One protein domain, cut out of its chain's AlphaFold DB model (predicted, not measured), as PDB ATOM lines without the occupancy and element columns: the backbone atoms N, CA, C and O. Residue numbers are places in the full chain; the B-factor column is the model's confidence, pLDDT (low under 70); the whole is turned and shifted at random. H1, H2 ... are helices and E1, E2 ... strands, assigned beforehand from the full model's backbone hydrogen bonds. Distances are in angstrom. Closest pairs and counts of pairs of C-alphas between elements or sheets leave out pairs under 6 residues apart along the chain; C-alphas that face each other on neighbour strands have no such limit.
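AT A GLANCE: This is residues 34 to 179 of the 179 residues of an uncharacterized protein of Urbifossiella limnaea (UniProt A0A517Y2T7). What does a first look show? A twisted sheet of four strands has helices over one face: the long H3 runs over edge strand E4, H5 lies over the other edge strand, E1, and H1 stands up from the sheet. H2 folds back beside H3 in a long helical hairpin that reaches beyond the sheet, while H4 folds back near H5, off the sheet, and residues 131 to 140 stick out. What is it made of? The printed part has 146 residues with five named helices and four named strands, in the order E1 E2 H1 H2 H3 E3 H4 H5 E4, a mixed class. The sheet runs E1, E2, E3, E4, all antiparallel. How full is it? It is only just compact, close to loose, with a radius of gyration of the C-alphas of 17.4 A and spans of 53 by 42 by 24 A.

IN THESE COORDINATES: Where are the strands? E1 is residues 34 to 36, from C-alpha 34 at (-45.723, -3.127, -12.974), and E2 is 39 to 45. E3, residues 115 to 124, is 27.2 A long; E4, residues 168 to 178, is 24.0 A, bends by 85 degrees at residue 171 and ends at C-alpha 178 at (-42.720, 8.820, -3.534). Where are the helices? H1 is residues 46 to 58, H2 61 to 76, H4 135 to 150 and H5 153 to 167. H3, residues 83 to 110, is 38.3 A long and has a kink of 36 degrees near residue 100.

HOW THE PARTS SIT: What joins the strands? E1 and E2 are a hairpin, with N 34 and O 41 within hydrogen-bond range at 2.9 A; between the neighbours E2 and E3, N 42 and O 118 are within hydrogen-bond range at 2.8 A, and between the neighbours E3 and E4, N 119 and O 174 are within hydrogen-bond range at 2.8 A. How do the helices stand? H1, H3 and H5 are on the same face, making two layers, helices on one face of a sheet; H3 runs along E4 at 7 degrees on the local plane, with closest C-alphas Lys 110 and Pro 177 5.5 A apart. H2 and H3 touch, at a shallow tilt of 10 degrees, opposite ways, the C-alphas of Ala 65 and Ala 93 being closest at 4.2 A. H4 and H5 are close but not clearly touching, with the C-alphas of Ala 148 and Arg 156 closest at 6.0 A. How complete are the helix backbones? Every O i to N i+4 pair is within hydrogen-bond range in H1, H2 and H5, against 21 of 24 in H3 and 10 of 12 in H4.

THE WHOLE: How far does it reach? The two C-alphas farthest apart, those of Glu 79 and Glu 179, are 54.4 A apart. Is it continuous and sure? The printed part has no cut and no long link. The mean pLDDT of the printed part is 71.2, with 63 residues under 70, among them residues 123 to 151.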
ATOM      1  N   ALA A  34     -45.740  -3.427 -11.551       78.31
ATOM      2  CA  ALA A  34     -45.723  -3.127 -12.974       78.31
ATOM      3  C   ALA A  34     -44.540  -3.834 -13.656       78.31
ATOM      4  O   ALA A  34     -43.412  -3.769 -13.157       78.31
ATOM      5  N   PRO A  35     -44.752  -4.518 -14.791       75.38
ATOM      6  CA  PRO A  35     -43.664  -5.133 -15.542       75.38
ATOM      7  C   PRO A  35     -42.760  -4.069 -16.188       75.38
ATOM      8  O   PRO A  35     -43.228  -3.011 -16.604       75.38
ATOM      9  N   LEU A  36     -41.464  -4.368 -16.316       80.81
ATOM     10  CA  LEU A  36     -40.495  -3.573 -17.079       80.81
ATOM     11  C   LEU A  36     -39.782  -4.457 -18.120       80.81
ATOM     12  O   LEU A  36     -39.655  -5.666 -17.907       80.81
ATOM     13  N   PRO A  37     -39.256  -3.885 -19.223       73.88
ATOM     14  CA  PRO A  37     -38.572  -4.656 -20.268       73.88
ATOM     15  C   PRO A  37     -37.404  -5.516 -19.768       73.88
ATOM     16  O   PRO A  37     -37.112  -6.545 -20.357       73.88
ATOM     17  N   ASN A  38     -36.753  -5.117 -18.676       77.62
ATOM     18  CA  ASN A  38     -35.617  -5.802 -18.059       77.62
ATOM     19  C   ASN A  38     -35.861  -6.129 -16.573       77.62
ATOM     20  O   ASN A  38     -34.910  -6.298 -15.809       77.62
ATOM     21  N   GLY A  39     -37.125  -6.197 -16.141       82.69
ATOM     22  CA  GLY A  39     -37.460  -6.534 -14.761       82.69
ATOM     23  C   GLY A  39     -38.869  -6.127 -14.355       82.69
ATOM     24  O   GLY A  39     -39.835  -6.402 -15.066       82.69
ATOM     25  N   TYR A  40     -39.007  -5.494 -13.193       78.50
ATOM     26  CA  TYR A  40     -40.306  -5.071 -12.672       78.50
ATOM     27  C   TYR A  40     -40.170  -3.906 -11.691       78.50
ATOM     28  O   TYR A  40     -39.110  -3.655 -11.117       78.50
ATOM     29  N   ARG A  41     -41.271  -3.188 -11.496       84.81
ATOM     30  CA  ARG A  41     -41.413  -2.090 -10.549       84.81
ATOM     31  C   ARG A  41     -42.423  -2.475  -9.478       84.81
ATOM     32  O   ARG A  41     -43.494  -2.977  -9.802       84.81
ATOM     33  N   ILE A  42     -42.076  -2.211  -8.226       84.75
ATOM     34  CA  ILE A  42     -42.967  -2.304  -7.074       84.75
ATOM     35  C   ILE A  42     -43.232  -0.884  -6.587       84.75
ATOM     36  O   ILE A  42     -42.302  -0.190  -6.180       84.75
ATOM     37  N   THR A  43     -44.481  -0.448  -6.600       85.38
ATOM     38  CA  THR A  43     -44.892   0.797  -5.952       85.38
ATOM     39  C   THR A  43     -45.487   0.444  -4.600       85.38
ATOM     40  O   THR A  43     -46.458  -0.303  -4.520       85.38
ATOM     41  N   LEU A  44     -44.910   0.974  -3.531       86.19
ATOM     42  CA  LEU A  44     -45.388   0.790  -2.167       86.19
ATOM     43  C   LEU A  44     -46.008   2.095  -1.677       86.19
ATOM     44  O   LEU A  44     -45.406   3.164  -1.807       86.19
ATOM     45  N   SER A  45     -47.199   2.012  -1.085       87.06
ATOM     46  CA  SER A  45     -47.733   3.123  -0.290       87.06
ATOM     47  C   SER A  45     -46.937   3.274   1.008       87.06
ATOM     48  O   SER A  45     -46.204   2.365   1.399       87.06
ATOM     49  N   ARG A  46     -47.105   4.388   1.730       85.50
ATOM     50  CA  ARG A  46     -46.443   4.591   3.031       85.50
ATOM     51  C   ARG A  46     -46.648   3.417   3.996       85.50
ATOM     52  O   ARG A  46     -45.683   2.877   4.526       85.50
ATOM     53  N   ARG A  47     -47.901   2.978   4.142       82.12
ATOM     54  CA  ARG A  47     -48.265   1.812   4.957       82.12
ATOM     55  C   ARG A  47     -47.639   0.521   4.418       82.12
ATOM     56  O   ARG A  47     -47.252  -0.341   5.199       82.12
ATOM     57  N   GLY A  48     -47.535   0.388   3.096       80.31
ATOM     58  CA  GLY A  48     -46.877  -0.751   2.459       80.31
ATOM     59  C   GLY A  48     -45.379  -0.806   2.726       80.31
ATOM     60  O   GLY A  48     -44.860  -1.883   2.985       80.31
ATOM     61  N   VAL A  49     -44.696   0.342   2.741       83.62
ATOM     62  CA  VAL A  49     -43.276   0.424   3.116       83.62
ATOM     63  C   VAL A  49     -43.066  -0.026   4.558       83.62
ATOM     64  O   VAL A  49     -42.147  -0.795   4.815       83.62
ATOM     65  N   GLU A  50     -43.904   0.424   5.490       84.00
ATOM     66  CA  GLU A  50     -43.803   0.051   6.908       84.00
ATOM     67  C   GLU A  50     -44.002  -1.457   7.101       84.00
ATOM     68  O   GLU A  50     -43.123  -2.123   7.634       84.00
ATOM     69  N   GLN A  51     -45.068  -2.031   6.531       80.44
ATOM     70  CA  GLN A  51     -45.292  -3.482   6.581       80.44
ATOM     71  C   GLN A  51     -44.168  -4.279   5.914       80.44
ATOM     72  O   GLN A  51     -43.760  -5.329   6.407       80.44
ATOM     73  N   PHE A  52     -43.662  -3.794   4.780       78.81
ATOM     74  CA  PHE A  52     -42.565  -4.450   4.088       78.81
ATOM     75  C   PHE A  52     -41.273  -4.389   4.911       78.81
ATOM     76  O   PHE A  52     -40.537  -5.369   4.956       78.81
ATOM     77  N   ARG A  53     -41.020  -3.291   5.630       81.38
ATOM     78  CA  ARG A  53     -39.896  -3.188   6.567       81.38
ATOM     79  C   ARG A  53     -40.030  -4.150   7.741       81.38
ATOM     80  O   ARG A  53     -39.061  -4.843   8.021       81.38
ATOM     81  N   ASP A  54     -41.203  -4.255   8.355       79.19
ATOM     82  CA  ASP A  54     -41.437  -5.183   9.469       79.19
ATOM     83  C   ASP A  54     -41.203  -6.648   9.043       79.19
ATOM     84  O   ASP A  54     -40.608  -7.454   9.767       79.19
ATOM     85  N   LEU A  55     -41.609  -6.998   7.817       75.94
ATOM     86  CA  LEU A  55     -41.313  -8.304   7.218       75.94
ATOM     87  C   LEU A  55     -39.807  -8.515   6.996       75.94
ATOM     88  O   LEU A  55     -39.285  -9.597   7.262       75.94
ATOM     89  N   LEU A  56     -39.090  -7.488   6.536       77.31
ATOM     90  CA  LEU A  56     -37.637  -7.547   6.359       77.31
ATOM     91  C   LEU A  56     -36.870  -7.576   7.692       77.31
ATOM     92  O   LEU A  56     -35.767  -8.108   7.743       77.31
ATOM     93  N   GLU A  57     -37.416  -7.013   8.767       77.25
ATOM     94  CA  GLU A  57     -36.818  -7.051  10.109       77.25
ATOM     95  C   GLU A  57     -37.043  -8.400  10.809       77.25
ATOM     96  O   GLU A  57     -36.186  -8.850  11.566       77.25
ATOM     97  N   SER A  58     -38.156  -9.077  10.517       74.81
ATOM     98  CA  SER A  58     -38.462 -10.420  11.040       74.81
ATOM     99  C   SER A  58     -37.808 -11.567  10.262       74.81
ATOM    100  O   SER A  58     -37.820 -12.710  10.722       74.81
ATOM    101  N   THR A  59     -37.220 -11.285   9.098       71.50
ATOM    102  CA  THR A  59     -36.544 -12.289   8.270       71.50
ATOM    103  C   THR A  59     -35.069 -12.400   8.658       71.50
ATOM    104  O   THR A  59     -34.309 -11.462   8.451       71.50
ATOM    105  N   ASP A  60     -34.631 -13.566   9.148       76.44
ATOM    106  CA  ASP A  60     -33.199 -13.861   9.311       76.44
ATOM    107  C   ASP A  60     -32.587 -14.230   7.948       76.44
ATOM    108  O   ASP A  60     -32.608 -15.382   7.499       76.44
ATOM    109  N   GLU A  61     -32.055 -13.223   7.251       77.00
ATOM    110  CA  GLU A  61     -31.538 -13.382   5.891       77.00
ATOM    111  C   GLU A  61     -30.280 -14.257   5.850       77.00
ATOM    112  O   GLU A  61     -30.001 -14.920   4.845       77.00
ATOM    113  N   LYS A  62     -29.524 -14.299   6.957       75.31
ATOM    114  CA  LYS A  62     -28.332 -15.142   7.092       75.31
ATOM    115  C   LYS A  62     -28.728 -16.603   7.229       75.31
ATOM    116  O   LYS A  62     -28.138 -17.446   6.550       75.31
ATOM    117  N   GLN A  63     -29.734 -16.898   8.049       76.19
ATOM    118  CA  GLN A  63     -30.275 -18.245   8.193       76.19
ATOM    119  C   GLN A  63     -30.926 -18.721   6.888       76.19
ATOM    120  O   GLN A  63     -30.659 -19.838   6.444       76.19
ATOM    121  N   ALA A  64     -31.702 -17.864   6.217       72.56
ATOM    122  CA  ALA A  64     -32.296 -18.178   4.919       72.56
ATOM    123  C   ALA A  64     -31.225 -18.471   3.850       72.56
ATOM    124  O   ALA A  64     -31.312 -19.474   3.136       72.56
ATOM    125  N   ALA A  65     -30.173 -17.649   3.769       72.69
ATOM    126  CA  ALA A  65     -29.058 -17.879   2.853       72.69
ATOM    127  C   ALA A  65     -28.280 -19.167   3.182       72.69
ATOM    128  O   ALA A  65     -27.881 -19.888   2.268       72.69
ATOM    129  N   ALA A  66     -28.075 -19.481   4.465       77.19
ATOM    130  CA  ALA A  66     -27.410 -20.712   4.892       77.19
ATOM    131  C   ALA A  66     -28.209 -21.958   4.483       77.19
ATOM    132  O   ALA A  66     -27.664 -22.839   3.821       77.19
ATOM    133  N   LEU A  67     -29.519 -21.980   4.757       79.56
ATOM    134  CA  LEU A  67     -30.405 -23.083   4.371       79.56
ATOM    135  C   LEU A  67     -30.421 -23.317   2.855       79.56
ATOM    136  O   LEU A  67     -30.410 -24.461   2.402       79.56
ATOM    137  N   LEU A  68     -30.421 -22.244   2.059       75.00
ATOM    138  CA  LEU A  68     -30.388 -22.339   0.599       75.00
ATOM    139  C   LEU A  68     -29.049 -22.878   0.074       75.00
ATOM    140  O   LEU A  68     -29.050 -23.686  -0.856       75.00
ATOM    141  N   ARG A  69     -27.918 -22.493   0.683       79.62
ATOM    142  CA  ARG A  69     -26.595 -23.053   0.349       79.62
ATOM    143  C   ARG A  69     -26.488 -24.523   0.730       79.62
ATOM    144  O   ARG A  69     -26.012 -25.317  -0.077       79.62
ATOM    145  N   ASP A  70     -26.982 -24.902   1.904       82.50
ATOM    146  CA  ASP A  70     -26.998 -26.300   2.339       82.50
ATOM    147  C   ASP A  70     -27.883 -27.150   1.426       82.50
ATOM    148  O   ASP A  70     -27.497 -28.244   1.010       82.50
ATOM    149  N   ARG A  71     -29.041 -26.619   1.016       76.12
ATOM    150  CA  ARG A  71     -29.915 -27.255   0.023       76.12
ATOM    151  C   ARG A  71     -29.203 -27.435  -1.321       76.12
ATOM    152  O   ARG A  71     -29.285 -28.517  -1.895       76.12
ATOM    153  N   ALA A  72     -28.489 -26.415  -1.800       72.88
ATOM    154  CA  ALA A  72     -27.715 -26.491  -3.038       72.88
ATOM    155  C   ALA A  72     -26.597 -27.540  -2.955       72.88
ATOM    156  O   ALA A  72     -26.447 -28.359  -3.862       72.88
ATOM    157  N   LYS A  73     -25.858 -27.571  -1.840       84.50
ATOM    158  CA  LYS A  73     -24.800 -28.555  -1.578       84.50
ATOM    159  C   LYS A  73     -25.350 -29.983  -1.554       84.50
ATOM    160  O   LYS A  73     -24.791 -30.859  -2.208       84.50
ATOM    161  N   ASN A  74     -26.474 -30.200  -0.873       81.06
ATOM    162  CA  ASN A  74     -27.133 -31.505  -0.807       81.06
ATOM    163  C   ASN A  74     -27.679 -31.953  -2.170       81.06
ATOM    164  O   ASN A  74     -27.665 -33.142  -2.467       81.06
ATOM    165  N   MET A  75     -28.116 -31.019  -3.022       75.44
ATOM    166  CA  MET A  75     -28.540 -31.336  -4.390       75.44
ATOM    167  C   MET A  75     -27.380 -31.739  -5.304       75.44
ATOM    168  O   MET A  75     -27.575 -32.588  -6.166       75.44
ATOM    169  N   ARG A  76     -26.182 -31.174  -5.112       78.38
ATOM    170  CA  ARG A  76     -24.976 -31.593  -5.852       78.38
ATOM    171  C   ARG A  76     -24.416 -32.932  -5.371       78.38
ATOM    172  O   ARG A  76     -23.778 -33.633  -6.141       78.38
ATOM    173  N   ALA A  77     -24.646 -33.271  -4.105       81.88
ATOM    174  CA  ALA A  77     -24.189 -34.518  -3.493       81.88
ATOM    175  C   ALA A  77     -25.200 -35.680  -3.605       81.88
ATOM    176  O   ALA A  77     -24.911 -36.778  -3.135       81.88
ATOM    177  N   GLY A  78     -26.392 -35.435  -4.161       79.69
ATOM    178  CA  GLY A  78     -27.464 -36.425  -4.271       79.69
ATOM    179  C   GLY A  78     -27.264 -37.441  -5.400       79.69
ATOM    180  O   GLY A  78     -26.418 -37.276  -6.273       79.69
ATOM    181  N   GLU A  79     -28.100 -38.480  -5.399       67.62
ATOM    182  CA  GLU A  79     -28.056 -39.605  -6.352       67.62
ATOM    183  C   GLU A  79     -28.300 -39.178  -7.814       67.62
ATOM    184  O   GLU A  79     -27.770 -39.776  -8.746       67.62
ATOM    185  N   THR A  80     -29.056 -38.094  -8.015       70.88
ATOM    186  CA  THR A  80     -29.222 -37.406  -9.302       70.88
ATOM    187  C   THR A  80     -28.834 -35.933  -9.147       70.88
ATOM    188  O   THR A  80     -29.688 -35.125  -8.756       70.88
ATOM    189  N   PRO A  81     -27.569 -35.566  -9.409       74.25
ATOM    190  CA  PRO A  81     -27.113 -34.191  -9.265       74.25
ATOM    191  C   PRO A  81     -27.787 -33.277 -10.297       74.25
ATOM    192  O   PRO A  81     -27.752 -33.528 -11.500       74.25
ATOM    193  N   ASP A  82     -28.408 -32.201  -9.811       74.50
ATOM    194  CA  ASP A  82     -28.983 -31.130 -10.634       74.50
ATOM    195  C   ASP A  82     -28.208 -29.829 -10.387       74.50
ATOM    196  O   ASP A  82     -28.613 -28.955  -9.610       74.50
ATOM    197  N   ASP A  83     -27.062 -29.722 -11.060       69.69
ATOM    198  CA  ASP A  83     -26.143 -28.586 -10.954       69.69
ATOM    199  C   ASP A  83     -26.790 -27.261 -11.366       69.69
ATOM    200  O   ASP A  83     -26.494 -26.209 -10.789       69.69
ATOM    201  N   ALA A  84     -27.720 -27.301 -12.326       65.50
ATOM    202  CA  ALA A  84     -28.419 -26.119 -12.814       65.50
ATOM    203  C   ALA A  84     -29.372 -25.550 -11.756       65.50
ATOM    204  O   ALA A  84     -29.488 -24.329 -11.608       65.50
ATOM    205  N   THR A  85     -30.062 -26.408 -11.004       65.25
ATOM    206  CA  THR A  85     -30.910 -25.968  -9.892       65.25
ATOM    207  C   THR A  85     -30.081 -25.616  -8.656       65.25
ATOM    208  O   THR A  85     -30.375 -24.609  -8.010       65.25
ATOM    209  N   ALA A  86     -29.005 -26.349  -8.362       62.78
ATOM    210  CA  ALA A  86     -28.095 -26.014  -7.267       62.78
ATOM    211  C   ALA A  86     -27.429 -24.639  -7.458       62.78
ATOM    212  O   ALA A  86     -27.414 -23.830  -6.532       62.78
ATOM    213  N   GLY A  87     -26.963 -24.322  -8.671       61.28
ATOM    214  CA  GLY A  87     -26.417 -22.999  -8.995       61.28
ATOM    215  C   GLY A  87     -27.442 -21.867  -8.837       61.28
ATOM    216  O   GLY A  87     -27.107 -20.789  -8.351       61.28
ATOM    217  N   LYS A  88     -28.720 -22.117  -9.159       61.75
ATOM    218  CA  LYS A  88     -29.804 -21.149  -8.905       61.75
ATOM    219  C   LYS A  88     -30.025 -20.928  -7.414       61.75
ATOM    220  O   LYS A  88     -30.197 -19.789  -6.999       61.75
ATOM    221  N   LEU A  89     -30.015 -21.991  -6.613       61.50
ATOM    222  CA  LEU A  89     -30.171 -21.884  -5.164       61.50
ATOM    223  C   LEU A  89     -29.009 -21.121  -4.519       61.50
ATOM    224  O   LEU A  89     -29.253 -20.301  -3.639       61.50
ATOM    225  N   GLU A  90     -27.774 -21.309  -4.987       66.69
ATOM    226  CA  GLU A  90     -26.624 -20.513  -4.535       66.69
ATOM    227  C   GLU A  90     -26.737 -19.038  -4.914       66.69
ATOM    228  O   GLU A  90     -26.456 -18.172  -4.084       66.69
ATOM    229  N   LEU A  91     -27.184 -18.739  -6.136       61.75
ATOM    230  CA  LEU A  91     -27.424 -17.365  -6.563       61.75
ATOM    231  C   LEU A  91     -28.517 -16.706  -5.712       61.75
ATOM    232  O   LEU A  91     -28.340 -15.585  -5.243       61.75
ATOM    233  N   ILE A  92     -29.618 -17.417  -5.447       65.62
ATOM    234  CA  ILE A  92     -30.690 -16.933  -4.568       65.62
ATOM    235  C   ILE A  92     -30.161 -16.741  -3.142       65.62
ATOM    236  O   ILE A  92     -30.463 -15.728  -2.523       65.62
ATOM    237  N   ALA A  93     -29.329 -17.650  -2.630       64.94
ATOM    238  CA  ALA A  93     -28.705 -17.506  -1.318       64.94
ATOM    239  C   ALA A  93     -27.774 -16.288  -1.243       64.94
ATOM    240  O   ALA A  93     -27.732 -15.590  -0.230       64.94
ATOM    241  N   PHE A  94     -27.023 -16.018  -2.311       70.62
ATOM    242  CA  PHE A  94     -26.194 -14.824  -2.422       70.62
ATOM    243  C   PHE A  94     -27.047 -13.552  -2.427       70.62
ATOM    244  O   PHE A  94     -26.758 -12.633  -1.662       70.62
ATOM    245  N   VAL A  95     -28.114 -13.507  -3.230       65.56
ATOM    246  CA  VAL A  95     -29.050 -12.374  -3.271       65.56
ATOM    247  C   VAL A  95     -29.705 -12.176  -1.904       65.56
ATOM    248  O   VAL A  95     -29.674 -11.069  -1.375       65.56
ATOM    249  N   ALA A  96     -30.208 -13.241  -1.279       65.06
ATOM    250  CA  ALA A  96     -30.817 -13.175   0.044       65.06
ATOM    251  C   ALA A  96     -29.839 -12.622   1.095       65.06
ATOM    252  O   ALA A  96     -30.176 -11.697   1.827       65.06
ATOM    253  N   GLY A  97     -28.602 -13.124   1.116       64.88
ATOM    254  CA  GLY A  97     -27.607 -12.722   2.110       64.88
ATOM    255  C   GLY A  97     -26.964 -11.349   1.883       64.88
ATOM    256  O   GLY A  97     -26.464 -10.764   2.840       64.88
ATOM    257  N   SER A  98     -26.937 -10.832   0.647       69.50
ATOM    258  CA  SER A  98     -26.228  -9.580   0.311       69.50
ATOM    259  C   SER A  98     -27.147  -8.423  -0.083       69.50
ATOM    260  O   SER A  98     -26.866  -7.278   0.263       69.50
ATOM    261  N   GLN A  99     -28.251  -8.699  -0.777       70.31
ATOM    262  CA  GLN A  99     -29.118  -7.671  -1.358       70.31
ATOM    263  C   GLN A  99     -30.250  -7.265  -0.413       70.31
ATOM    264  O   GLN A  99     -30.611  -6.093  -0.382       70.31
ATOM    265  N   ILE A 100     -30.782  -8.190   0.397       74.31
ATOM    266  CA  ILE A 100     -31.875  -7.882   1.334       74.31
ATOM    267  C   ILE A 100     -31.452  -6.866   2.417       74.31
ATOM    268  O   ILE A 100     -32.178  -5.888   2.614       74.31
ATOM    269  N   PRO A 101     -30.271  -6.980   3.064       76.31
ATOM    270  CA  PRO A 101     -29.833  -5.983   4.048       76.31
ATOM    271  C   PRO A 101     -29.628  -4.584   3.448       76.31
ATOM    272  O   PRO A 101     -29.922  -3.569   4.089       76.31
ATOM    273  N   ALA A 102     -29.141  -4.526   2.205       78.62
ATOM    274  CA  ALA A 102     -28.977  -3.279   1.471       78.62
ATOM    275  C   ALA A 102     -30.343  -2.679   1.095       78.62
ATOM    276  O   ALA A 102     -30.551  -1.485   1.299       78.62
ATOM    277  N   LEU A 103     -31.305  -3.504   0.662       79.81
ATOM    278  CA  LEU A 103     -32.675  -3.079   0.350       79.81
ATOM    279  C   LEU A 103     -33.384  -2.511   1.575       79.81
ATOM    280  O   LEU A 103     -34.024  -1.465   1.488       79.81
ATOM    281  N   ARG A 104     -33.221  -3.157   2.735       81.81
ATOM    282  CA  ARG A 104     -33.739  -2.655   4.012       81.81
ATOM    283  C   ARG A 104     -33.185  -1.267   4.337       81.81
ATOM    284  O   ARG A 104     -33.945  -0.380   4.717       81.81
ATOM    285  N   THR A 105     -31.876  -1.080   4.171       84.31
ATOM    286  CA  THR A 105     -31.214   0.213   4.406       84.31
ATOM    287  C   THR A 105     -31.745   1.283   3.453       84.31
ATOM    288  O   THR A 105     -32.186   2.336   3.900       84.31
ATOM    289  N   GLU A 106     -31.808   0.999   2.151       85.12
ATOM    290  CA  GLU A 106     -32.306   1.972   1.176       85.12
ATOM    291  C   GLU A 106     -33.784   2.321   1.361       85.12
ATOM    292  O   GLU A 106     -34.155   3.480   1.201       85.12
ATOM    293  N   LEU A 107     -34.635   1.359   1.726       85.50
ATOM    294  CA  LEU A 107     -36.040   1.640   2.026       85.50
ATOM    295  C   LEU A 107     -36.207   2.513   3.264       85.50
ATOM    296  O   LEU A 107     -37.103   3.352   3.296       85.50
ATOM    297  N   ARG A 108     -35.360   2.338   4.280       85.12
ATOM    298  CA  ARG A 108     -35.364   3.219   5.449       85.12
ATOM    299  C   ARG A 108     -34.951   4.639   5.071       85.12
ATOM    300  O   ARG A 108     -35.579   5.585   5.538       85.12
ATOM    301  N   ASP A 109     -33.921   4.771   4.243       87.06
ATOM    302  CA  ASP A 109     -33.265   6.055   4.001       87.06
ATOM    303  C   ASP A 109     -33.934   6.862   2.868       87.06
ATOM    304  O   ASP A 109     -33.892   8.090   2.885       87.06
ATOM    305  N   LYS A 110     -34.567   6.195   1.891       88.88
ATOM    306  CA  LYS A 110     -35.138   6.830   0.686       88.88
ATOM    307  C   LYS A 110     -36.666   6.815   0.610       88.88
ATOM    308  O   LYS A 110     -37.206   7.367  -0.343       88.88
ATOM    309  N   ALA A 111     -37.385   6.186   1.540       86.81
ATOM    310  CA  ALA A 111     -38.848   6.218   1.504       86.81
ATOM    311  C   ALA A 111     -39.387   7.625   1.812       86.81
ATOM    312  O   ALA A 111     -39.086   8.207   2.854       86.81
ATOM    313  N   GLY A 112     -40.222   8.143   0.913       86.06
ATOM    314  CA  GLY A 112     -40.889   9.434   1.049       86.06
ATOM    315  C   GLY A 112     -42.192   9.368   1.865       86.06
ATOM    316  O   GLY A 112     -42.585   8.295   2.353       86.06
ATOM    317  N   PRO A 113     -42.886  10.508   2.029       85.19
ATOM    318  CA  PRO A 113     -44.169  10.579   2.731       85.19
ATOM    319  C   PRO A 113     -45.285   9.796   2.016       85.19
ATOM    320  O   PRO A 113     -46.119   9.193   2.690       85.19
ATOM    321  N   GLY A 114     -45.256   9.711   0.682       84.62
ATOM    322  CA  GLY A 114     -46.172   8.899  -0.127       84.62
ATOM    323  C   GLY A 114     -45.801   7.411  -0.222       84.62
ATOM    324  O   GLY A 114     -46.610   6.603  -0.688       84.62
ATOM    325  N   GLY A 115     -44.607   7.019   0.240       89.81
ATOM    326  CA  GLY A 115     -44.081   5.652   0.176       89.81
ATOM    327  C   GLY A 115     -42.797   5.547  -0.649       89.81
ATOM    328  O   GLY A 115     -41.933   6.424  -0.586       89.81
ATOM    329  N   ALA A 116     -42.644   4.463  -1.407       90.50
ATOM    330  CA  ALA A 116     -41.433   4.211  -2.187       90.50
ATOM    331  C   ALA A 116     -41.732   3.468  -3.491       90.50
ATOM    332  O   ALA A 116     -42.666   2.670  -3.570       90.50
ATOM    333  N   VAL A 117     -40.894   3.694  -4.496       89.19
ATOM    334  CA  VAL A 117     -40.876   2.926  -5.740       89.19
ATOM    335  C   VAL A 117     -39.593   2.108  -5.775       89.19
ATOM    336  O   VAL A 117     -38.495   2.657  -5.737       89.19
ATOM    337  N   ILE A 118     -39.725   0.789  -5.852       87.25
ATOM    338  CA  ILE A 118     -38.610  -0.143  -6.000       87.25
ATOM    339  C   ILE A 118     -38.568  -0.580  -7.460       87.25
ATOM    340  O   ILE A 118     -39.483  -1.240  -7.945       87.25
ATOM    341  N   THR A 119     -37.500  -0.244  -8.169       87.19
ATOM    342  CA  THR A 119     -37.248  -0.760  -9.517       87.19
ATOM    343  C   THR A 119     -36.252  -1.901  -9.423       87.19
ATOM    344  O   THR A 119     -35.137  -1.701  -8.952       87.19
ATOM    345  N   VAL A 120     -36.638  -3.086  -9.885       82.31
ATOM    346  CA  VAL A 120     -35.790  -4.279  -9.928       82.31
ATOM    347  C   VAL A 120     -35.402  -4.546 -11.376       82.31
ATOM    348  O   VAL A 120     -36.270  -4.682 -12.235       82.31
ATOM    349  N   SER A 121     -34.099  -4.619 -11.642       81.19
ATOM    350  CA  SER A 121     -33.532  -4.966 -12.948       81.19
ATOM    351  C   SER A 121     -32.805  -6.304 -12.861       81.19
ATOM    352  O   SER A 121     -32.132  -6.608 -11.874       81.19
ATOM    353  N   GLY A 122     -32.931  -7.132 -13.890       75.31
ATOM    354  CA  GLY A 122     -32.384  -8.477 -13.855       75.31
ATOM    355  C   GLY A 122     -32.312  -9.156 -15.209       75.31
ATOM    356  O   GLY A 122     -32.745  -8.617 -16.225       75.31
ATOM    357  N   LEU A 123     -31.761 -10.368 -15.208       69.94
ATOM    358  CA  LEU A 123     -31.749 -11.215 -16.397       69.94
ATOM    359  C   LEU A 123     -33.141 -11.793 -16.593       69.94
ATOM    360  O   LEU A 123     -33.670 -12.472 -15.703       69.94
ATOM    361  N   GLN A 124     -33.724 -11.542 -17.761       65.56
ATOM    362  CA  GLN A 124     -34.951 -12.215 -18.135       65.56
ATOM    363  C   GLN A 124     -34.639 -13.644 -18.553       65.56
ATOM    364  O   GLN A 124     -33.674 -13.933 -19.257       65.56
ATOM    365  N   LYS A 125     -35.496 -14.567 -18.133       60.56
ATOM    366  CA  LYS A 125     -35.362 -15.994 -18.431       60.56
ATOM    367  C   LYS A 125     -35.355 -16.302 -19.939       60.56
ATOM    368  O   LYS A 125     -34.838 -17.343 -20.319       60.56
ATOM    369  N   ALA A 126     -35.913 -15.413 -20.767       58.72
ATOM    370  CA  ALA A 126     -35.882 -15.507 -22.228       58.72
ATOM    371  C   ALA A 126     -34.492 -15.220 -22.829       58.72
ATOM    372  O   ALA A 126     -34.173 -15.759 -23.884       58.72
ATOM    373  N   ASP A 127     -33.663 -14.436 -22.135       49.78
ATOM    374  CA  ASP A 127     -32.322 -14.038 -22.580       49.78
ATOM    375  C   ASP A 127     -31.228 -15.006 -22.096       49.78
ATOM    376  O   ASP A 127     -30.055 -14.865 -22.441       49.78
ATOM    377  N   LEU A 128     -31.595 -16.008 -21.290       46.84
ATOM    378  CA  LEU A 128     -30.690 -17.074 -20.872       46.84
ATOM    379  C   LEU A 128     -30.725 -18.205 -21.914       46.84
ATOM    380  O   LEU A 128     -31.789 -18.788 -22.127       46.84
ATOM    381  N   PRO A 129     -29.585 -18.597 -22.518       46.03
ATOM    382  CA  PRO A 129     -29.506 -19.679 -23.502       46.03
ATOM    383  C   PRO A 129     -29.569 -21.063 -22.829       46.03
ATOM    384  O   PRO A 129     -28.739 -21.936 -23.070       46.03
ATOM    385  N   ILE A 130     -30.535 -21.268 -21.933       49.59
ATOM    386  CA  ILE A 130     -30.759 -22.529 -21.227       49.59
ATOM    387  C   ILE A 130     -32.106 -23.083 -21.704       49.59
ATOM    388  O   ILE A 130     -33.141 -22.479 -21.407       49.59
ATOM    389  N   PRO A 131     -32.129 -24.225 -22.417       47.62
ATOM    390  CA  PRO A 131     -33.363 -24.832 -22.900       47.62
ATOM    391  C   PRO A 131     -34.357 -25.056 -21.758       47.62
ATOM    392  O   PRO A 131     -34.054 -25.675 -20.735       47.62
ATOM    393  N   GLU A 132     -35.564 -24.523 -21.924       53.81
ATOM    394  CA  GLU A 132     -36.591 -24.506 -20.890       53.81
ATOM    395  C   GLU A 132     -37.246 -25.891 -20.745       53.81
ATOM    396  O   GLU A 132     -38.300 -26.175 -21.309       53.81
ATOM    397  N   ASN A 133     -36.625 -26.793 -19.982       45.62
ATOM    398  CA  ASN A 133     -37.118 -28.163 -19.820       45.62
ATOM    399  C   ASN A 133     -38.211 -28.263 -18.730       45.62
ATOM    400  O   ASN A 133     -38.037 -28.922 -17.708       45.62
ATOM    401  N   ARG A 134     -39.328 -27.526 -18.880       48.12
ATOM    402  CA  ARG A 134     -40.453 -27.533 -17.912       48.12
ATOM    403  C   ARG A 134     -41.836 -27.498 -18.593       48.12
ATOM    404  O   ARG A 134     -42.493 -26.454 -18.604       48.12
ATOM    405  N   PRO A 135     -42.336 -28.639 -19.108       53.53
ATOM    406  CA  PRO A 135     -43.616 -28.722 -19.824       53.53
ATOM    407  C   PRO A 135     -44.840 -28.306 -18.987       53.53
ATOM    408  O   PRO A 135     -45.796 -27.753 -19.531       53.53
ATOM    409  N   LEU A 136     -44.810 -28.500 -17.664       46.19
ATOM    410  CA  LEU A 136     -45.897 -28.091 -16.763       46.19
ATOM    411  C   LEU A 136     -46.048 -26.566 -16.662       46.19
ATOM    412  O   LEU A 136     -47.165 -26.063 -16.706       46.19
ATOM    413  N   LEU A 137     -44.941 -25.817 -16.608       43.69
ATOM    414  CA  LEU A 137     -44.991 -24.351 -16.572       43.69
ATOM    415  C   LEU A 137     -45.453 -23.761 -17.905       43.69
ATOM    416  O   LEU A 137     -46.152 -22.756 -17.896       43.69
ATOM    417  N   ARG A 138     -45.146 -24.410 -19.037       50.50
ATOM    418  CA  ARG A 138     -45.717 -24.047 -20.345       50.50
ATOM    419  C   ARG A 138     -47.236 -24.206 -20.369       50.50
ATOM    420  O   ARG A 138     -47.921 -23.332 -20.886       50.50
ATOM    421  N   ARG A 139     -47.768 -25.285 -19.779       51.66
ATOM    422  CA  ARG A 139     -49.223 -25.485 -19.662       51.66
ATOM    423  C   ARG A 139     -49.862 -24.439 -18.757       51.66
ATOM    424  O   ARG A 139     -50.855 -23.845 -19.149       51.66
ATOM    425  N   VAL A 140     -49.268 -24.160 -17.597       46.59
ATOM    426  CA  VAL A 140     -49.778 -23.130 -16.676       46.59
ATOM    427  C   VAL A 140     -49.691 -21.733 -17.302       46.59
ATOM    428  O   VAL A 140     -50.657 -20.984 -17.237       46.59
ATOM    429  N   ALA A 141     -48.595 -21.396 -17.984       46.09
ATOM    430  CA  ALA A 141     -48.454 -20.130 -18.703       46.09
ATOM    431  C   ALA A 141     -49.452 -20.001 -19.866       46.09
ATOM    432  O   ALA A 141     -50.005 -18.923 -20.061       46.09
ATOM    433  N   GLY A 142     -49.726 -21.089 -20.594       53.34
ATOM    434  CA  GLY A 142     -50.754 -21.133 -21.637       53.34
ATOM    435  C   GLY A 142     -52.172 -20.969 -21.083       53.34
ATOM    436  O   GLY A 142     -52.982 -20.267 -21.678       53.34
ATOM    437  N   VAL A 143     -52.459 -21.536 -19.905       52.59
ATOM    438  CA  VAL A 143     -53.728 -21.317 -19.191       52.59
ATOM    439  C   VAL A 143     -53.836 -19.864 -18.728       52.59
ATOM    440  O   VAL A 143     -54.847 -19.224 -18.976       52.59
ATOM    441  N   VAL A 144     -52.787 -19.291 -18.135       47.94
ATOM    442  CA  VAL A 144     -52.798 -17.880 -17.711       47.94
ATOM    443  C   VAL A 144     -52.954 -16.937 -18.909       47.94
ATOM    444  O   VAL A 144     -53.743 -16.003 -18.827       47.94
ATOM    445  N   GLN A 145     -52.296 -17.199 -20.043       54.62
ATOM    446  CA  GLN A 145     -52.500 -16.427 -21.278       54.62
ATOM    447  C   GLN A 145     -53.905 -16.600 -21.870       54.62
ATOM    448  O   GLN A 145     -54.457 -15.634 -22.389       54.62
ATOM    449  N   GLY A 146     -54.495 -17.795 -21.777       56.28
ATOM    450  CA  GLY A 146     -55.853 -18.063 -22.253       56.28
ATOM    451  C   GLY A 146     -56.950 -17.459 -21.371       56.28
ATOM    452  O   GLY A 146     -58.015 -17.116 -21.874       56.28
ATOM    453  N   VAL A 147     -56.690 -17.294 -20.072       52.31
ATOM    454  CA  VAL A 147     -57.665 -16.780 -19.093       52.31
ATOM    455  C   VAL A 147     -57.473 -15.280 -18.829       52.31
ATOM    456  O   VAL A 147     -58.425 -14.604 -18.452       52.31
ATOM    457  N   ALA A 148     -56.292 -14.713 -19.108       50.16
ATOM    458  CA  ALA A 148     -56.013 -13.281 -18.957       50.16
ATOM    459  C   ALA A 148     -57.048 -12.352 -19.631       50.16
ATOM    460  O   ALA A 148     -57.457 -11.384 -18.993       50.16
ATOM    461  N   PRO A 149     -57.559 -12.613 -20.852       60.75
ATOM    462  CA  PRO A 149     -58.586 -11.764 -21.466       60.75
ATOM    463  C   PRO A 149     -59.909 -11.732 -20.687       60.75
ATOM    464  O   PRO A 149     -60.645 -10.752 -20.784       60.75
ATOM    465  N   LEU A 150     -60.187 -12.781 -19.907       63.03
ATOM    466  CA  LEU A 150     -61.416 -12.966 -19.132       63.03
ATOM    467  C   LEU A 150     -61.328 -12.378 -17.719       63.03
ATOM    468  O   LEU A 150     -62.328 -12.340 -17.007       63.03
ATOM    469  N   LEU A 151     -60.140 -11.938 -17.303       56.12
ATOM    470  CA  LEU A 151     -59.929 -11.360 -15.985       56.12
ATOM    471  C   LEU A 151     -60.210  -9.847 -15.979       56.12
ATOM    472  O   LEU A 151     -59.936  -9.166 -16.976       56.12
ATOM    473  N   PRO A 152     -60.711  -9.305 -14.852       70.31
ATOM    474  CA  PRO A 152     -60.757  -7.864 -14.598       70.31
ATOM    475  C   PRO A 152     -59.391  -7.195 -14.840       70.31
ATOM    476  O   PRO A 152     -58.346  -7.834 -14.689       70.31
ATOM    477  N   ALA A 153     -59.380  -5.926 -15.266       68.81
ATOM    478  CA  ALA A 153     -58.153  -5.219 -15.667       68.81
ATOM    479  C   ALA A 153     -57.098  -5.166 -14.544       68.81
ATOM    480  O   ALA A 153     -55.937  -5.490 -14.756       68.81
ATOM    481  N   ASP A 154     -57.551  -4.897 -13.331       59.72
ATOM    482  CA  ASP A 154     -56.825  -4.939 -12.066       59.72
ATOM    483  C   ASP A 154     -56.192  -6.314 -11.765       59.72
ATOM    484  O   ASP A 154     -55.024  -6.411 -11.367       59.72
ATOM    485  N   ALA A 155     -56.920  -7.406 -12.020       60.81
ATOM    486  CA  ALA A 155     -56.395  -8.762 -11.859       60.81
ATOM    487  C   ALA A 155     -55.359  -9.112 -12.942       60.81
ATOM    488  O   ALA A 155     -54.365  -9.786 -12.657       60.81
ATOM    489  N   ARG A 156     -55.554  -8.631 -14.177       63.31
ATOM    490  CA  ARG A 156     -54.576  -8.787 -15.264       63.31
ATOM    491  C   ARG A 156     -53.262  -8.089 -14.951       63.31
ATOM    492  O   ARG A 156     -52.217  -8.721 -15.081       63.31
ATOM    493  N   ASP A 157     -53.306  -6.832 -14.523       64.62
ATOM    494  CA  ASP A 157     -52.101  -6.041 -14.258       64.62
ATOM    495  C   ASP A 157     -51.274  -6.659 -13.124       64.62
ATOM    496  O   ASP A 157     -50.059  -6.836 -13.247       64.62
ATOM    497  N   THR A 158     -51.953  -7.136 -12.078       62.91
ATOM    498  CA  THR A 158     -51.324  -7.884 -10.984       62.91
ATOM    499  C   THR A 158     -50.652  -9.166 -11.487       62.91
ATOM    500  O   THR A 158     -49.498  -9.443 -11.152       62.91
ATOM    501  N   LEU A 159     -51.333  -9.951 -12.329       60.72
ATOM    502  CA  LEU A 159     -50.772 -11.182 -12.893       60.72
ATOM    503  C   LEU A 159     -49.602 -10.924 -13.845       60.72
ATOM    504  O   LEU A 159     -48.646 -11.703 -13.857       60.72
ATOM    505  N   LEU A 160     -49.642  -9.842 -14.625       65.50
ATOM    506  CA  LEU A 160     -48.531  -9.432 -15.481       65.50
ATOM    507  C   LEU A 160     -47.307  -9.049 -14.643       65.50
ATOM    508  O   LEU A 160     -46.202  -9.508 -14.943       65.50
ATOM    509  N   GLY A 161     -47.504  -8.298 -13.556       60.66
ATOM    510  CA  GLY A 161     -46.455  -7.977 -12.588       60.66
ATOM    511  C   GLY A 161     -45.844  -9.226 -11.942       60.66
ATOM    512  O   GLY A 161     -44.624  -9.407 -11.963       60.66
ATOM    513  N   LEU A 162     -46.677 -10.147 -11.453       62.50
ATOM    514  CA  LEU A 162     -46.228 -11.417 -10.866       62.50
ATOM    515  C   LEU A 162     -45.496 -12.309 -11.881       62.50
ATOM    516  O   LEU A 162     -44.478 -12.928 -11.562       62.50
ATOM    517  N   SER A 163     -45.973 -12.355 -13.127       62.44
ATOM    518  CA  SER A 163     -45.302 -13.075 -14.208       62.44
ATOM    519  C   SER A 163     -43.919 -12.480 -14.491       62.44
ATOM    520  O   SER A 163     -42.953 -13.237 -14.613       62.44
ATOM    521  N   ALA A 164     -43.790 -11.150 -14.542       64.81
ATOM    522  CA  ALA A 164     -42.502 -10.480 -14.717       64.81
ATOM    523  C   ALA A 164     -41.531 -10.785 -13.566       64.81
ATOM    524  O   ALA A 164     -40.376 -11.132 -13.826       64.81
ATOM    525  N   MET A 165     -42.004 -10.779 -12.314       62.88
ATOM    526  CA  MET A 165     -41.209 -11.215 -11.158       62.88
ATOM    527  C   MET A 165     -40.720 -12.659 -11.315       62.88
ATOM    528  O   MET A 165     -39.535 -12.933 -11.146       62.88
ATOM    529  N   SER A 166     -41.602 -13.586 -11.705       59.44
ATOM    530  CA  SER A 166     -41.260 -15.011 -11.839       59.44
ATOM    531  C   SER A 166     -40.234 -15.317 -12.944       59.44
ATOM    532  O   SER A 166     -39.581 -16.363 -12.920       59.44
ATOM    533  N   ARG A 167     -40.111 -14.426 -13.935       66.00
ATOM    534  CA  ARG A 167     -39.218 -14.572 -15.096       66.00
ATOM    535  C   ARG A 167     -37.942 -13.746 -14.980       66.00
ATOM    536  O   ARG A 167     -37.065 -13.907 -15.826       66.00
ATOM    537  N   THR A 168     -37.830 -12.889 -13.971       63.56
ATOM    538  CA  THR A 168     -36.665 -12.028 -13.765       63.56
ATOM    539  C   THR A 168     -35.802 -12.622 -12.666       63.56
ATOM    540  O   THR A 168     -36.271 -12.827 -11.552       63.56
ATOM    541  N   THR A 169     -34.529 -12.872 -12.959       69.62
ATOM    542  CA  THR A 169     -33.535 -13.119 -11.907       69.62
ATOM    543  C   THR A 169     -32.977 -11.764 -11.473       69.62
ATOM    544  O   THR A 169     -32.281 -11.147 -12.285       69.62
ATOM    545  N   PRO A 170     -33.289 -11.258 -10.261       68.31
ATOM    546  CA  PRO A 170     -32.871  -9.925  -9.836       68.31
ATOM    547  C   PRO A 170     -31.345  -9.812  -9.830       68.31
ATOM    548  O   PRO A 170     -30.673 -10.649  -9.228       68.31
ATOM    549  N   LEU A 171     -30.804  -8.785 -10.487       72.25
ATOM    550  CA  LEU A 171     -29.372  -8.466 -10.452       72.25
ATOM    551  C   LEU A 171     -29.107  -7.194  -9.658       72.25
ATOM    552  O   LEU A 171     -28.172  -7.137  -8.865       72.25
ATOM    553  N   THR A 172     -29.931  -6.175  -9.882       78.88
ATOM    554  CA  THR A 172     -29.828  -4.880  -9.221       78.88
ATOM    555  C   THR A 172     -31.218  -4.367  -8.890       78.88
ATOM    556  O   THR A 172     -32.224  -4.759  -9.490       78.88
ATOM    557  N   TRP A 173     -31.291  -3.479  -7.914       82.69
ATOM    558  CA  TRP A 173     -32.521  -2.793  -7.569       82.69
ATOM    559  C   TRP A 173     -32.195  -1.360  -7.154       82.69
ATOM    560  O   TRP A 173     -31.057  -1.038  -6.814       82.69
ATOM    561  N   ARG A 174     -33.195  -0.487  -7.238       86.62
ATOM    562  CA  ARG A 174     -33.104   0.923  -6.864       86.62
ATOM    563  C   ARG A 174     -34.377   1.332  -6.145       86.62
ATOM    564  O   ARG A 174     -35.465   1.014  -6.625       86.62
ATOM    565  N   VAL A 175     -34.234   2.064  -5.045       88.81
ATOM    566  CA  VAL A 175     -35.357   2.686  -4.336       88.81
ATOM    567  C   VAL A 175     -35.416   4.177  -4.661       88.81
ATOM    568  O   VAL A 175     -34.400   4.874  -4.606       88.81
ATOM    569  N   GLU A 176     -36.607   4.660  -4.994       90.06
ATOM    570  CA  GLU A 176     -36.910   6.072  -5.231       90.06
ATOM    571  C   GLU A 176     -38.038   6.533  -4.291       90.06
ATOM    572  O   GLU A 176     -38.984   5.767  -4.056       90.06
ATOM    573  N   PRO A 177     -37.955   7.753  -3.729       90.25
ATOM    574  CA  PRO A 177     -39.011   8.295  -2.883       90.25
ATOM    575  C   PRO A 177     -40.283   8.533  -3.693       90.25
ATOM    576  O   PRO A 177     -40.235   8.922  -4.861       90.25
ATOM    577  N   ARG A 178     -41.429   8.352  -3.039       87.56
ATOM    578  CA  ARG A 178     -42.720   8.820  -3.534       87.56
ATOM    579  C   ARG A 178     -43.181   9.984  -2.664       87.56
ATOM    580  O   ARG A 178     -43.220   9.840  -1.438       87.56
ATOM    581  N   GLU A 179     -43.495  11.108  -3.299       81.56
ATOM    582  CA  GLU A 179     -44.119  12.263  -2.639       81.56
ATOM    583  C   GLU A 179     -45.587  11.994  -2.297       81.56
ATOM    584  O   GLU A 179     -46.282  11.315  -3.094       81.56
TER     585      GLU A 179